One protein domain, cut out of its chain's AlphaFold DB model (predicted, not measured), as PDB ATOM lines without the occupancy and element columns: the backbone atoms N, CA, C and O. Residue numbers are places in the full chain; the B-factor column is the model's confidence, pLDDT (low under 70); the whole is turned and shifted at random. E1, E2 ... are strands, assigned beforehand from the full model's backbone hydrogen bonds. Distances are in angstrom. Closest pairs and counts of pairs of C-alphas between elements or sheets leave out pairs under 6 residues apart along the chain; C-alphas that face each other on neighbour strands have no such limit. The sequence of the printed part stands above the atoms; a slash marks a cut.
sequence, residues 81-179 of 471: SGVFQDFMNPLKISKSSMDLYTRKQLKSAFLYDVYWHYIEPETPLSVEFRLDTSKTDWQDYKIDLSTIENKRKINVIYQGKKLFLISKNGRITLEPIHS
ATOM      1  N   SER A  81     136.595 342.177 368.233       80.31
ATOM      2  CA  SER A  81     137.594 342.513 367.222       80.31
ATOM      3  C   SER A  81     138.204 341.302 366.543       80.31
ATOM      4  O   SER A  81     138.321 340.216 367.120       80.31
ATOM      5  N   GLY A  82     138.650 341.518 365.312       86.31
ATOM      6  CA  GLY A  82     139.284 340.491 364.516       86.31
ATOM      7  C   GLY A  82     140.085 341.022 363.340       86.31
ATOM      8  O   GLY A  82     140.262 342.226 363.163       86.31
ATOM      9  N   VAL A  83     140.595 340.096 362.539       87.19
ATOM     10  CA  VAL A  83     141.337 340.372 361.313       87.19
ATOM     11  C   VAL A  83     140.970 339.347 360.248       87.19
ATOM     12  O   VAL A  83     140.923 338.146 360.516       87.19
ATOM     13  N   PHE A  84     140.713 339.828 359.038       86.56
ATOM     14  CA  PHE A  84     140.717 339.018 357.830       86.56
ATOM     15  C   PHE A  84     142.094 339.114 357.180       86.56
ATOM     16  O   PHE A  84     142.592 340.217 356.967       86.56
ATOM     17  N   GLN A  85     142.708 337.979 356.885       88.62
ATOM     18  CA  GLN A  85     144.095 337.892 356.448       88.62
ATOM     19  C   GLN A  85     144.203 337.480 354.984       88.62
ATOM     20  O   GLN A  85     143.384 336.698 354.490       88.62
ATOM     21  N   ASP A  86     145.272 337.956 354.345       82.19
ATOM     22  CA  ASP A  86     145.726 337.518 353.019       82.19
ATOM     23  C   ASP A  86     144.751 337.831 351.866       82.19
ATOM     24  O   ASP A  86     144.590 337.047 350.927       82.19
ATOM     25  N   PHE A  87     144.118 339.010 351.887       77.44
ATOM     26  CA  PHE A  87     143.326 339.475 350.747       77.44
ATOM     27  C   PHE A  87     144.179 340.089 349.639       77.44
ATOM     28  O   PHE A  87     145.147 340.798 349.895       77.44
ATOM     29  N   MET A  88     143.746 339.874 348.396       72.62
ATOM     30  CA  MET A  88     144.260 340.525 347.187       72.62
ATOM     31  C   MET A  88     143.178 341.430 346.589       72.62
ATOM     32  O   MET A  88     141.989 341.143 346.713       72.62
ATOM     33  N   ASN A  89     143.561 342.507 345.899       58.19
ATOM     34  CA  ASN A  89     142.595 343.289 345.117       58.19
ATOM     35  C   ASN A  89     141.988 342.414 343.993       58.19
ATOM     36  O   ASN A  89     142.727 341.631 343.396       58.19
ATOM     37  N   PRO A  90     140.681 342.526 343.680       61.91
ATOM     38  CA  PRO A  90     139.718 343.528 344.148       61.91
ATOM     39  C   PRO A  90     138.884 343.101 345.369       61.91
ATOM     40  O   PRO A  90     137.919 343.796 345.681       61.91
ATOM     41  N   LEU A  91     139.220 341.989 346.044       66.00
ATOM     42  CA  LEU A  91     138.450 341.500 347.197       66.00
ATOM     43  C   LEU A  91     138.255 342.632 348.196       66.00
ATOM     44  O   LEU A  91     139.197 343.388 348.413       66.00
ATOM     45  N   LYS A  92     137.081 342.774 348.802       76.31
ATOM     46  CA  LYS A  92     136.809 343.778 349.842       76.31
ATOM     47  C   LYS A  92     135.843 343.187 350.858       76.31
ATOM     48  O   LYS A  92     134.927 342.468 350.489       76.31
ATOM     49  N   ILE A  93     136.039 343.513 352.133       73.38
ATOM     50  CA  ILE A  93     135.023 343.258 353.153       73.38
ATOM     51  C   ILE A  93     134.115 344.478 353.257       73.38
ATOM     52  O   ILE A  93     134.591 345.587 353.527       73.38
ATOM     53  N   SER A  94     132.825 344.271 353.033       67.75
ATOM     54  CA  SER A  94     131.758 345.238 353.262       67.75
ATOM     55  C   SER A  94     130.814 344.747 354.368       67.75
ATOM     56  O   SER A  94     130.836 343.589 354.789       67.75
ATOM     57  N   LYS A  95     130.042 345.673 354.939       63.28
ATOM     58  CA  LYS A  95     129.113 345.397 356.041       63.28
ATOM     59  C   LYS A  95     127.801 344.859 355.459       63.28
ATOM     60  O   LYS A  95     127.210 345.546 354.630       63.28
ATOM     61  N   SER A  96     127.332 343.687 355.895       52.88
ATOM     62  CA  SER A  96     126.011 343.166 355.499       52.88
ATOM     63  C   SER A  96     124.899 343.592 356.468       52.88
ATOM     64  O   SER A  96     123.808 343.935 356.019       52.88
ATOM     65  N   SER A  97     125.162 343.608 357.784       49.59
ATOM     66  CA  SER A  97     124.117 343.849 358.794       49.59
ATOM     67  C   SER A  97     124.577 344.488 360.117       49.59
ATOM     68  O   SER A  97     123.780 344.578 361.040       49.59
ATOM     69  N   MET A  98     125.824 344.954 360.267       54.50
ATOM     70  CA  MET A  98     126.287 345.610 361.509       54.50
ATOM     71  C   MET A  98     127.327 346.702 361.252       54.50
ATOM     72  O   MET A  98     128.061 346.656 360.260       54.50
ATOM     73  N   ASP A  99     127.438 347.662 362.176       54.28
ATOM     74  CA  ASP A  99     128.476 348.697 362.166       54.28
ATOM     75  C   ASP A  99     129.855 348.136 362.564       54.28
ATOM     76  O   ASP A  99     130.412 348.428 363.617       54.28
ATOM     77  N   LEU A 100     130.431 347.317 361.677       58.50
ATOM     78  CA  LEU A 100     131.798 346.798 361.777       58.50
ATOM     79  C   LEU A 100     132.819 347.791 361.212       58.50
ATOM     80  O   LEU A 100     132.890 348.031 360.006       58.50
ATOM     81  N   TYR A 101     133.649 348.364 362.067       62.88
ATOM     82  CA  TYR A 101     134.697 349.291 361.651       62.88
ATOM     83  C   TYR A 101     135.851 348.506 361.061       62.88
ATOM     84  O   TYR A 101     136.432 347.701 361.777       62.88
ATOM     85  N   THR A 102     136.199 348.728 359.792       67.31
ATOM     86  CA  THR A 102     137.281 347.998 359.124       67.31
ATOM     87  C   THR A 102     138.491 348.889 358.840       67.31
ATOM     88  O   THR A 102     138.360 350.035 358.410       67.31
ATOM     89  N   ARG A 103     139.698 348.359 359.052       67.75
ATOM     90  CA  ARG A 103     140.983 348.995 358.737       67.75
ATOM     91  C   ARG A 103     141.800 348.067 357.850       67.75
ATOM     92  O   ARG A 103     142.155 346.965 358.257       67.75
ATOM     93  N   LYS A 104     142.158 348.539 356.655       72.94
ATOM     94  CA  LYS A 104     143.096 347.840 355.766       72.94
ATOM     95  C   LYS A 104     144.541 348.126 356.177       72.94
ATOM     96  O   LYS A 104     144.901 349.284 356.396       72.94
ATOM     97  N   GLN A 105     145.370 347.093 356.233       67.50
ATOM     98  CA  GLN A 105     146.813 347.195 356.423       67.50
ATOM     99  C   GLN A 105     147.517 346.375 355.347       67.50
ATOM    100  O   GLN A 105     147.283 345.180 355.213       67.50
ATOM    101  N   LEU A 106     148.386 347.022 354.571       61.31
ATOM    102  CA  LEU A 106     149.229 346.329 353.599       61.31
ATOM    103  C   LEU A 106     150.186 345.387 354.334       61.31
ATOM    104  O   LEU A 106     150.915 345.819 355.229       61.31
ATOM    105  N   LYS A 107     150.169 344.113 353.936       62.78
ATOM    106  CA  LYS A 107     151.085 343.070 354.412       62.78
ATOM    107  C   LYS A 107     152.237 342.872 353.427       62.78
ATOM    108  O   LYS A 107     153.366 342.632 353.835       62.78
ATOM    109  N   SER A 108     151.959 343.007 352.130       59.22
ATOM    110  CA  SER A 108     152.948 343.012 351.046       59.22
ATOM    111  C   SER A 108     152.468 343.902 349.892       59.22
ATOM    112  O   SER A 108     151.411 344.522 349.983       59.22
ATOM    113  N   ALA A 109     153.216 343.961 348.783       47.25
ATOM    114  CA  ALA A 109     152.811 344.706 347.585       47.25
ATOM    115  C   ALA A 109     151.466 344.237 346.985       47.25
ATOM    116  O   ALA A 109     150.804 345.010 346.295       47.25
ATOM    117  N   PHE A 110     151.056 342.993 347.262       54.31
ATOM    118  CA  PHE A 110     149.865 342.366 346.677       54.31
ATOM    119  C   PHE A 110     148.830 341.919 347.711       54.31
ATOM    120  O   PHE A 110     147.667 341.732 347.352       54.31
ATOM    121  N   LEU A 111     149.242 341.741 348.971       63.31
ATOM    122  CA  LEU A 111     148.386 341.260 350.049       63.31
ATOM    123  C   LEU A 111     148.122 342.343 351.083       63.31
ATOM    124  O   LEU A 111     149.006 343.129 351.445       63.31
ATOM    125  N   TYR A 112     146.915 342.326 351.622       73.31
ATOM    126  CA  TYR A 112     146.537 343.183 352.725       73.31
ATOM    127  C   TYR A 112     145.623 342.449 353.708       73.31
ATOM    128  O   TYR A 112     144.851 341.566 353.336       73.31
ATOM    129  N   ASP A 113     145.712 342.863 354.965       80.06
ATOM    130  CA  ASP A 113     144.869 342.399 356.055       80.06
ATOM    131  C   ASP A 113     143.770 343.438 356.325       80.06
ATOM    132  O   ASP A 113     143.979 344.647 356.172       80.06
ATOM    133  N   VAL A 114     142.583 342.983 356.720       78.38
ATOM    134  CA  VAL A 114     141.450 343.827 357.125       78.38
ATOM    135  C   VAL A 114     141.168 343.582 358.595       78.38
ATOM    136  O   VAL A 114     140.509 342.613 358.960       78.38
ATOM    137  N   TYR A 115     141.642 344.481 359.442       78.44
ATOM    138  CA  TYR A 115     141.259 344.524 360.847       78.44
ATOM    139  C   TYR A 115     139.826 345.002 360.964       78.44
ATOM    140  O   TYR A 115     139.409 345.868 360.194       78.44
ATOM    141  N   TRP A 116     139.075 344.461 361.911       77.12
ATOM    142  CA  TRP A 116     137.710 344.883 362.152       77.12
ATOM    143  C   TRP A 116     137.367 344.930 363.637       77.12
ATOM    144  O   TRP A 116     137.903 344.158 364.433       77.12
ATOM    145  N   HIS A 117     136.471 345.844 364.000       73.56
ATOM    146  CA  HIS A 117     136.019 346.055 365.373       73.56
ATOM    147  C   HIS A 117     134.511 346.297 365.417       73.56
ATOM    148  O   HIS A 117     133.939 346.889 364.501       73.56
ATOM    149  N   TYR A 118     133.889 345.864 366.505       70.81
ATOM    150  CA  TYR A 118     132.508 346.156 366.863       70.81
ATOM    151  C   TYR A 118     132.505 346.850 368.222       70.81
ATOM    152  O   TYR A 118     133.243 346.438 369.124       70.81
ATOM    153  N   ILE A 119     131.718 347.920 368.327       59.41
ATOM    154  CA  ILE A 119     131.790 348.871 369.443       59.41
ATOM    155  C   ILE A 119     130.464 349.056 370.186       59.41
ATOM    156  O   ILE A 119     130.355 349.943 371.026       59.41
ATOM    157  N   GLU A 120     129.427 348.281 369.858       62.09
ATOM    158  CA  GLU A 120     128.180 348.372 370.620       62.09
ATOM    159  C   GLU A 120     128.326 347.610 371.947       62.09
ATOM    160  O   GLU A 120     129.003 346.574 371.994       62.09
ATOM    161  N   PRO A 121     127.698 348.105 373.030       57.53
ATOM    162  CA  PRO A 121     127.835 347.528 374.365       57.53
ATOM    163  C   PRO A 121     127.269 346.105 374.460       57.53
ATOM    164  O   PRO A 121     127.770 345.284 375.229       57.53
ATOM    165  N   GLU A 122     126.250 345.786 373.664       65.88
ATOM    166  CA  GLU A 122     125.660 344.453 373.614       65.88
ATOM    167  C   GLU A 122     126.400 343.586 372.602       65.88
ATOM    168  O   GLU A 122     126.450 343.888 371.418       65.88
ATOM    169  N   THR A 123     126.984 342.477 373.061       69.19
ATOM    170  CA  THR A 123     127.666 341.551 372.155       69.19
ATOM    171  C   THR A 123     126.640 340.726 371.375       69.19
ATOM    172  O   THR A 123     125.899 339.963 372.002       69.19
ATOM    173  N   PRO A 124     126.612 340.790 370.033       74.31
ATOM    174  CA  PRO A 124     125.671 340.018 369.243       74.31
ATOM    175  C   PRO A 124     125.957 338.517 369.344       74.31
ATOM    176  O   PRO A 124     127.046 338.079 369.719       74.31
ATOM    177  N   LEU A 125     124.969 337.705 368.968       78.31
ATOM    178  CA  LEU A 125     125.131 336.249 368.875       78.31
ATOM    179  C   LEU A 125     126.008 335.844 367.679       78.31
ATOM    180  O   LEU A 125     126.654 334.801 367.694       78.31
ATOM    181  N   SER A 126     126.059 336.680 366.646       81.12
ATOM    182  CA  SER A 126     126.810 336.416 365.423       81.12
ATOM    183  C   SER A 126     127.225 337.701 364.725       81.12
ATOM    184  O   SER A 126     126.514 338.700 364.816       81.12
ATOM    185  N   VAL A 127     128.312 337.636 363.960       79.62
ATOM    186  CA  VAL A 127     128.760 338.720 363.077       79.62
ATOM    187  C   VAL A 127     128.589 338.286 361.636       79.62
ATOM    188  O   VAL A 127     129.061 337.214 361.263       79.62
ATOM    189  N   GLU A 128     127.958 339.125 360.825       80.62
ATOM    190  CA  GLU A 128     127.842 338.904 359.388       80.62
ATOM    191  C   GLU A 128     128.712 339.906 358.627       80.62
ATOM    192  O   GLU A 128     128.818 341.080 358.994       80.62
ATOM    193  N   PHE A 129     129.364 339.433 357.574       80.69
ATOM    194  CA  PHE A 129     130.237 340.233 356.725       80.69
ATOM    195  C   PHE A 129     130.036 339.833 355.274       80.69
ATOM    196  O   PHE A 129     129.792 338.669 354.955       80.69
ATOM    197  N   ARG A 130     130.181 340.815 354.396       81.38
ATOM    198  CA  ARG A 130     130.109 340.641 352.957       81.38
ATOM    199  C   ARG A 130     131.511 340.635 352.380       81.38
ATOM    200  O   ARG A 130     132.304 341.522 352.681       81.38
ATOM    201  N   LEU A 131     131.816 339.647 351.553       84.44
ATOM    202  CA  LEU A 131     132.995 339.635 350.701       84.44
ATOM    203  C   LEU A 131     132.574 340.059 349.296       84.44
ATOM    204  O   LEU A 131     131.919 339.297 348.586       84.44
ATOM    205  N   ASP A 132     132.977 341.256 348.891       78.50
ATOM    206  CA  ASP A 132     132.851 341.714 347.513       78.50
ATOM    207  C   ASP A 132     134.020 341.130 346.715       78.50
ATOM    208  O   ASP A 132     135.185 341.399 347.029       78.50
ATOM    209  N   THR A 133     133.730 340.313 345.705       73.00
ATOM    210  CA  THR A 133     134.742 339.748 344.798       73.00
ATOM    211  C   THR A 133     134.847 340.536 343.497       73.00
ATOM    212  O   THR A 133     135.893 340.511 342.848       73.00
ATOM    213  N   SER A 134     133.802 341.281 343.136       65.12
ATOM    214  CA  SER A 134     133.781 342.247 342.036       65.12
ATOM    215  C   SER A 134     132.793 343.385 342.354       65.12
ATOM    216  O   SER A 134     132.233 343.440 343.446       65.12
ATOM    217  N   LYS A 135     132.565 344.326 341.423       58.41
ATOM    218  CA  LYS A 135     131.535 345.374 341.602       58.41
ATOM    219  C   LYS A 135     130.109 344.806 341.660       58.41
ATOM    220  O   LYS A 135     129.221 345.478 342.170       58.41
ATOM    221  N   THR A 136     129.897 343.616 341.101       57.72
ATOM    222  CA  THR A 136     128.579 342.980 340.957       57.72
ATOM    223  C   THR A 136     128.470 341.663 341.718       57.72
ATOM    224  O   THR A 136     127.359 341.247 342.030       57.72
ATOM    225  N   ASP A 137     129.597 341.037 342.056       71.50
ATOM    226  CA  ASP A 137     129.641 339.754 342.750       71.50
ATOM    227  C   ASP A 137     130.016 339.938 344.216       71.50
ATOM    228  O   ASP A 137     131.074 340.482 344.554       71.50
ATOM    229  N   TRP A 138     129.150 339.431 345.087       78.00
ATOM    230  CA  TRP A 138     129.346 339.444 346.527       78.00
ATOM    231  C   TRP A 138     128.795 338.175 347.178       78.00
ATOM    232  O   TRP A 138     127.892 337.516 346.649       78.00
ATOM    233  N   GLN A 139     129.370 337.825 348.328       82.62
ATOM    234  CA  GLN A 139     128.943 336.707 349.165       82.62
ATOM    235  C   GLN A 139     128.884 337.147 350.625       82.62
ATOM    236  O   GLN A 139     129.855 337.698 351.143       82.62
ATOM    237  N   ASP A 140     127.760 336.889 351.287       82.75
ATOM    238  CA  ASP A 140     127.610 337.135 352.721       82.75
ATOM    239  C   ASP A 140     127.986 335.883 353.511       82.75
ATOM    240  O   ASP A 140     127.641 334.760 353.139       82.75
ATOM    241  N   TYR A 141     128.661 336.084 354.630       85.94
ATOM    242  CA  TYR A 141     129.118 335.043 355.538       85.94
ATOM    243  C   TYR A 141     128.758 335.425 356.971       85.94
ATOM    244  O   TYR A 141     128.607 336.604 357.291       85.94
ATOM    245  N   LYS A 142     128.679 334.428 357.855       86.38
ATOM    246  CA  LYS A 142     128.383 334.611 359.279       86.38
ATOM    247  C   LYS A 142     129.389 333.859 360.121       86.38
ATOM    248  O   LYS A 142     129.709 332.703 359.853       86.38
ATOM    249  N   ILE A 143     129.840 334.521 361.169       86.56
ATOM    250  CA  ILE A 143     130.609 333.928 362.250       86.56
ATOM    251  C   ILE A 143     129.693 333.840 363.463       86.56
ATOM    252  O   ILE A 143     129.198 334.855 363.956       86.56
ATOM    253  N   ASP A 144     129.478 332.621 363.946       84.44
ATOM    254  CA  ASP A 144     128.791 332.377 365.209       84.44
ATOM    255  C   ASP A 144     129.742 332.663 366.381       84.44
ATOM    256  O   ASP A 144     130.749 331.975 366.577       84.44
ATOM    257  N   LEU A 145     129.421 333.696 367.162       83.69
ATOM    258  CA  LEU A 145     130.251 334.148 368.278       83.69
ATOM    259  C   LEU A 145     130.109 333.264 369.520       83.69
ATOM    260  O   LEU A 145     130.924 333.395 370.435       83.69
ATOM    261  N   SER A 146     129.108 332.378 369.576       79.62
ATOM    262  CA  SER A 146     128.949 331.425 370.685       79.62
ATOM    263  C   SER A 146     130.112 330.431 370.759       79.62
ATOM    264  O   SER A 146     130.475 329.974 371.840       79.62
ATOM    265  N   THR A 147     130.745 330.158 369.617       73.69
ATOM    266  CA  THR A 147     131.858 329.206 369.479       73.69
ATOM    267  C   THR A 147     133.241 329.845 369.660       73.69
ATOM    268  O   THR A 147     134.262 329.157 369.609       73.69
ATOM    269  N   ILE A 148     133.297 331.163 369.884       82.31
ATOM    270  CA  ILE A 148     134.534 331.947 369.923       82.31
ATOM    271  C   ILE A 148     134.884 332.331 371.360       82.31
ATOM    272  O   ILE A 148     134.234 333.166 371.984       82.31
ATOM    273  N   GLU A 149     135.986 331.765 371.852       76.19
ATOM    274  CA  GLU A 149     136.488 331.989 373.213       76.19
ATOM    275  C   GLU A 149     137.040 333.409 373.410       76.19
ATOM    276  O   GLU A 149     136.722 334.076 374.391       76.19
ATOM    277  N   ASN A 150     137.843 333.904 372.459       81.75
ATOM    278  CA  ASN A 150     138.371 335.266 372.498       81.75
ATOM    279  C   ASN A 150     137.731 336.132 371.415       81.75
ATOM    280  O   ASN A 150     138.237 336.273 370.300       81.75
ATOM    281  N   LYS A 151     136.627 336.765 371.799       82.12
ATOM    282  CA  LYS A 151     135.846 337.675 370.963       82.12
ATOM    283  C   LYS A 151     136.596 338.945 370.526       82.12
ATOM    284  O   LYS A 151     136.167 339.609 369.588       82.12
ATOM    285  N   ARG A 152     137.739 339.257 371.152       78.31
ATOM    286  CA  ARG A 152     138.642 340.357 370.768       78.31
ATOM    287  C   ARG A 152     139.782 339.921 369.839       78.31
ATOM    288  O   ARG A 152     140.596 340.751 369.434       78.31
ATOM    289  N   LYS A 153     139.881 338.635 369.491       84.06
ATOM    290  CA  LYS A 153     140.948 338.117 368.621       84.06
ATOM    291  C   LYS A 153     140.415 337.084 367.631       84.06
ATOM    292  O   LYS A 153     140.854 335.934 367.613       84.06
ATOM    293  N   ILE A 154     139.466 337.506 366.806       87.50
ATOM    294  CA  ILE A 154     138.859 336.661 365.775       87.50
ATOM    295  C   ILE A 154     139.722 336.709 364.513       87.50
ATOM    296  O   ILE A 154     139.856 337.760 363.901       87.50
ATOM    297  N   ASN A 155     140.305 335.588 364.101       90.31
ATOM    298  CA  ASN A 155     141.158 335.549 362.909       90.31
ATOM    299  C   ASN A 155     140.470 334.757 361.801       90.31
ATOM    300  O   ASN A 155     140.094 333.603 362.006       90.31
ATOM    301  N   VAL A 156     140.349 335.356 360.625       90.00
ATOM    302  CA  VAL A 156     139.816 334.713 359.424       90.00
ATOM    303  C   VAL A 156     140.879 334.784 358.338       90.00
ATOM    304  O   VAL A 156     141.427 335.852 358.096       90.00
ATOM    305  N   ILE A 157     141.180 333.676 357.672       90.88
ATOM    306  CA  ILE A 157     142.153 333.623 356.575       90.88
ATOM    307  C   ILE A 157     141.451 333.316 355.257       90.88
ATOM    308  O   ILE A 157     140.607 332.419 355.190       90.88
ATOM    309  N   TYR A 158     141.803 334.053 354.205       87.75
ATOM    310  CA  TYR A 158     141.346 333.773 352.850       87.75
ATOM    311  C   TYR A 158     142.372 332.916 352.113       87.75
ATOM    312  O   TYR A 158     143.495 333.343 351.855       87.75
ATOM    313  N   GLN A 159     142.001 331.685 351.763       84.06
ATOM    314  CA  GLN A 159     142.894 330.751 351.079       84.06
ATOM    315  C   GLN A 159     142.110 329.916 350.065       84.06
ATOM    316  O   GLN A 159     141.044 329.389 350.368       84.06
ATOM    317  N   GLY A 160     142.621 329.785 348.836       78.06
ATOM    318  CA  GLY A 160     142.001 328.924 347.820       78.06
ATOM    319  C   GLY A 160     140.544 329.283 347.490       78.06
ATOM    320  O   GLY A 160     139.740 328.384 347.265       78.06
ATOM    321  N   LYS A 161     140.204 330.582 347.483       80.81
ATOM    322  CA  LYS A 161     138.838 331.116 347.285       80.81
ATOM    323  C   LYS A 161     137.826 330.757 348.382       80.81
ATOM    324  O   LYS A 161     136.623 330.835 348.152       80.81
ATOM    325  N   LYS A 162     138.295 330.374 349.570       85.00
ATOM    326  CA  LYS A 162     137.458 330.102 350.744       85.00
ATOM    327  C   LYS A 162     137.938 330.914 351.940       85.00
ATOM    328  O   LYS A 162     139.122 331.243 352.039       85.00
ATOM    329  N   LEU A 163     137.016 331.220 352.847       88.75
ATOM    330  CA  LEU A 163     137.325 331.834 354.132       88.75
ATOM    331  C   LEU A 163     137.389 330.760 355.213       88.75
ATOM    332  O   LEU A 163     136.520 329.893 355.290       88.75
ATOM    333  N   PHE A 164     138.408 330.836 356.059       90.75
ATOM    334  CA  PHE A 164     138.582 329.935 357.190       90.75
ATOM    335  C   PHE A 164     138.688 330.734 358.483       90.75
ATOM    336  O   PHE A 164     139.597 331.545 358.640       90.75
ATOM    337  N   LEU A 165     137.801 330.469 359.432       91.44
ATOM    338  CA  LEU A 165     137.929 330.937 360.804       91.44
ATOM    339  C   LEU A 165     139.007 330.111 361.516       91.44
ATOM    340  O   LEU A 165     138.935 328.882 361.575       91.44
ATOM    341  N   ILE A 166     140.018 330.782 362.059       87.88
ATOM    342  CA  ILE A 166     141.082 330.151 362.840       87.88
ATOM    343  C   ILE A 166     140.613 330.057 364.292       87.88
ATOM    344  O   ILE A 166     140.493 331.066 364.988       87.88
ATOM    345  N   SER A 167     140.385 328.831 364.756       82.19
ATOM    346  CA  SER A 167     140.059 328.508 366.146       82.19
ATOM    347  C   SER A 167     141.209 327.737 366.808       82.19
ATOM    348  O   SER A 167     142.103 327.231 366.125       82.19
ATOM    349  N   LYS A 168     141.182 327.587 368.141       74.94
ATOM    350  CA  LYS A 168     142.135 326.712 368.856       74.94
ATOM    351  C   LYS A 168     142.074 325.255 368.374       74.94
ATOM    352  O   LYS A 168     143.092 324.573 368.388       74.94
ATOM    353  N   ASN A 169     140.909 324.812 367.904       75.62
ATOM    354  CA  ASN A 169     140.658 323.438 367.466       75.62
ATOM    355  C   ASN A 169     140.967 323.222 365.973       75.62
ATOM    356  O   ASN A 169     140.659 322.167 365.424       75.62
ATOM    357  N   GLY A 170     141.561 324.217 365.307       80.38
ATOM    358  CA  GLY A 170     141.890 324.178 363.885       80.38
ATOM    359  C   GLY A 170     141.108 325.199 363.060       80.38
ATOM    360  O   GLY A 170     140.579 326.187 363.576       80.38
ATOM    361  N   ARG A 171     141.077 324.981 361.743       86.19
ATOM    362  CA  ARG A 171     140.444 325.880 360.772       86.19
ATOM    363  C   ARG A 171     139.018 325.426 360.479       86.19
ATOM    364  O   ARG A 171     138.816 324.287 360.073       86.19
ATOM    365  N   ILE A 172     138.058 326.329 360.642       87.69
ATOM    366  CA  ILE A 172     136.646 326.103 360.324       87.69
ATOM    367  C   ILE A 172     136.345 326.831 359.017       87.69
ATOM    368  O   ILE A 172     136.532 328.043 358.935       87.69
ATOM    369  N   THR A 173     135.905 326.110 357.988       89.81
ATOM    370  CA  THR A 173     135.482 326.724 356.720       89.81
ATOM    371  C   THR A 173     134.202 327.525 356.937       89.81
ATOM    372  O   THR A 173     133.244 327.013 357.514       89.81
ATOM    373  N   LEU A 174     134.187 328.778 356.486       87.62
ATOM    374  CA  LEU A 174     133.004 329.634 356.506       87.62
ATOM    375  C   LEU A 174     132.260 329.466 355.181       87.62
ATOM    376  O   LEU A 174     132.790 329.797 354.120       87.62
ATOM    377  N   GLU A 175     131.039 328.944 355.255       85.56
ATOM    378  CA  GLU A 175     130.171 328.763 354.092       85.56
ATOM    379  C   GLU A 175     129.374 330.049 353.801       85.56
ATOM    380  O   GLU A 175     128.973 330.749 354.741       85.56
ATOM    381  N   PRO A 176     129.153 330.393 352.519       83.38
ATOM    382  CA  PRO A 176     128.366 331.559 352.141       83.38
ATOM    383  C   PRO A 176     126.883 331.332 352.458       83.38
ATOM    384  O   PRO A 176     126.340 330.250 352.241       83.38
ATOM    385  N   ILE A 177     126.216 332.371 352.951       78.69
ATOM    386  CA  ILE A 177     124.825 332.318 353.429       78.69
ATOM    387  C   ILE A 177     123.889 332.987 352.433       78.69
ATOM    388  O   ILE A 177     122.781 332.503 352.203       78.69
ATOM    389  N   HIS A 178     124.356 334.060 351.790       71.38
ATOM    390  CA  HIS A 178     123.668 334.703 350.678       71.38
ATOM    391  C   HIS A 178     124.641 334.960 349.524       71.38
ATOM    392  O   HIS A 178     125.791 335.352 349.730       71.38
ATOM    393  N   SER A 179     124.161 334.732 348.305       55.12
ATOM    394  CA  SER A 179     124.757 335.187 347.047       55.12
ATOM    395  C   SER A 179     123.804 336.198 346.393       55.12
ATOM    396  O   SER A 179     122.688 336.364 346.876       55.12
TER     397      SER A 179
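AT A GLANCE: This is residues 81 to 179 of the 471 residues of an uncharacterized protein of Desulfobacteraceae bacterium (UniProt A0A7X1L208). Two strongly twisted sheets lie face to face as a sandwich, six strands in one and four in the other, and the last stretch of the printed part, E9 running on into E10, crosses from the large sheet to the small one along one side. The printed part has 99 residues, with ten named strands, E1 to E10 in that order along the chain, and no named helix: the class is all strand. The large sheet, E3 E4 E1 E7 E8 E9, is mixed, and the small one, E2 E5 E6 E10, is antiparallel. The whole is compact and rounded, with a radius of gyration of the C-alphas of 12.8 A and spans of 34 by 27 by 23 A.

IN THESE COORDINATES: Find C-alpha 81 at (137.594, 342.513, 367.222); from there E1 runs 17.7 A to residue 87. Next come E2, residues 92 to 95, E3, residues 101 to 106, 16.9 A, and E4, residues 112 to 118, 20.1 A. Look for E5 from C-alpha 126 at (126.810, 336.416, 365.423) to residue 132, 19.6 A, and E6, residues 138 to 144, 20.0 A. E7, residues 154 to 159, is 16.3 A long and E8, residues 162 to 167, 15.7 A. E9 holds residues 170 to 174, and E10, residues 176 to 179, ends at (124.757, 335.187, 347.047).

HOW THE PARTS SIT: Begin in the large sheet with E1, antiparallel to E4, where N 84 and O 114 are 2.8 A apart. On its other side E1 is parallel to E7, with N 83 and O 154 at 2.8 A. E3 and E4 form a hairpin, with N 103 and O 115 at 2.8 A. E7, E8 and E9 make a meander, each strand the antiparallel neighbour of the one before; look at N 157 and O 164, 2.8 A, and N 165 and O 172, 2.8 A. In the small sheet E5 is antiparallel to E2, with N 94 and O 130 at 2.8 A, and forms a hairpin with E6, with N 129 and O 141 at 2.9 A. E10 is antiparallel to E6, with N 140 and O 178 at 2.9 A. Between the sheets, whose strands stand at 31 degrees, the closest C-alphas of E6 and E9 are Tyr 141 and Leu 174, 6.7 A. E1 and E5 are apart.

THE WHOLE: The two C-alphas farthest apart, Ala 109 and Glu 122, are 37.6 A apart. The printed part has no cut and no long link. The model's mean pLDDT over the printed part is 75.3; 29 residues are under 70, among them 94 to 103 and 105 to 111.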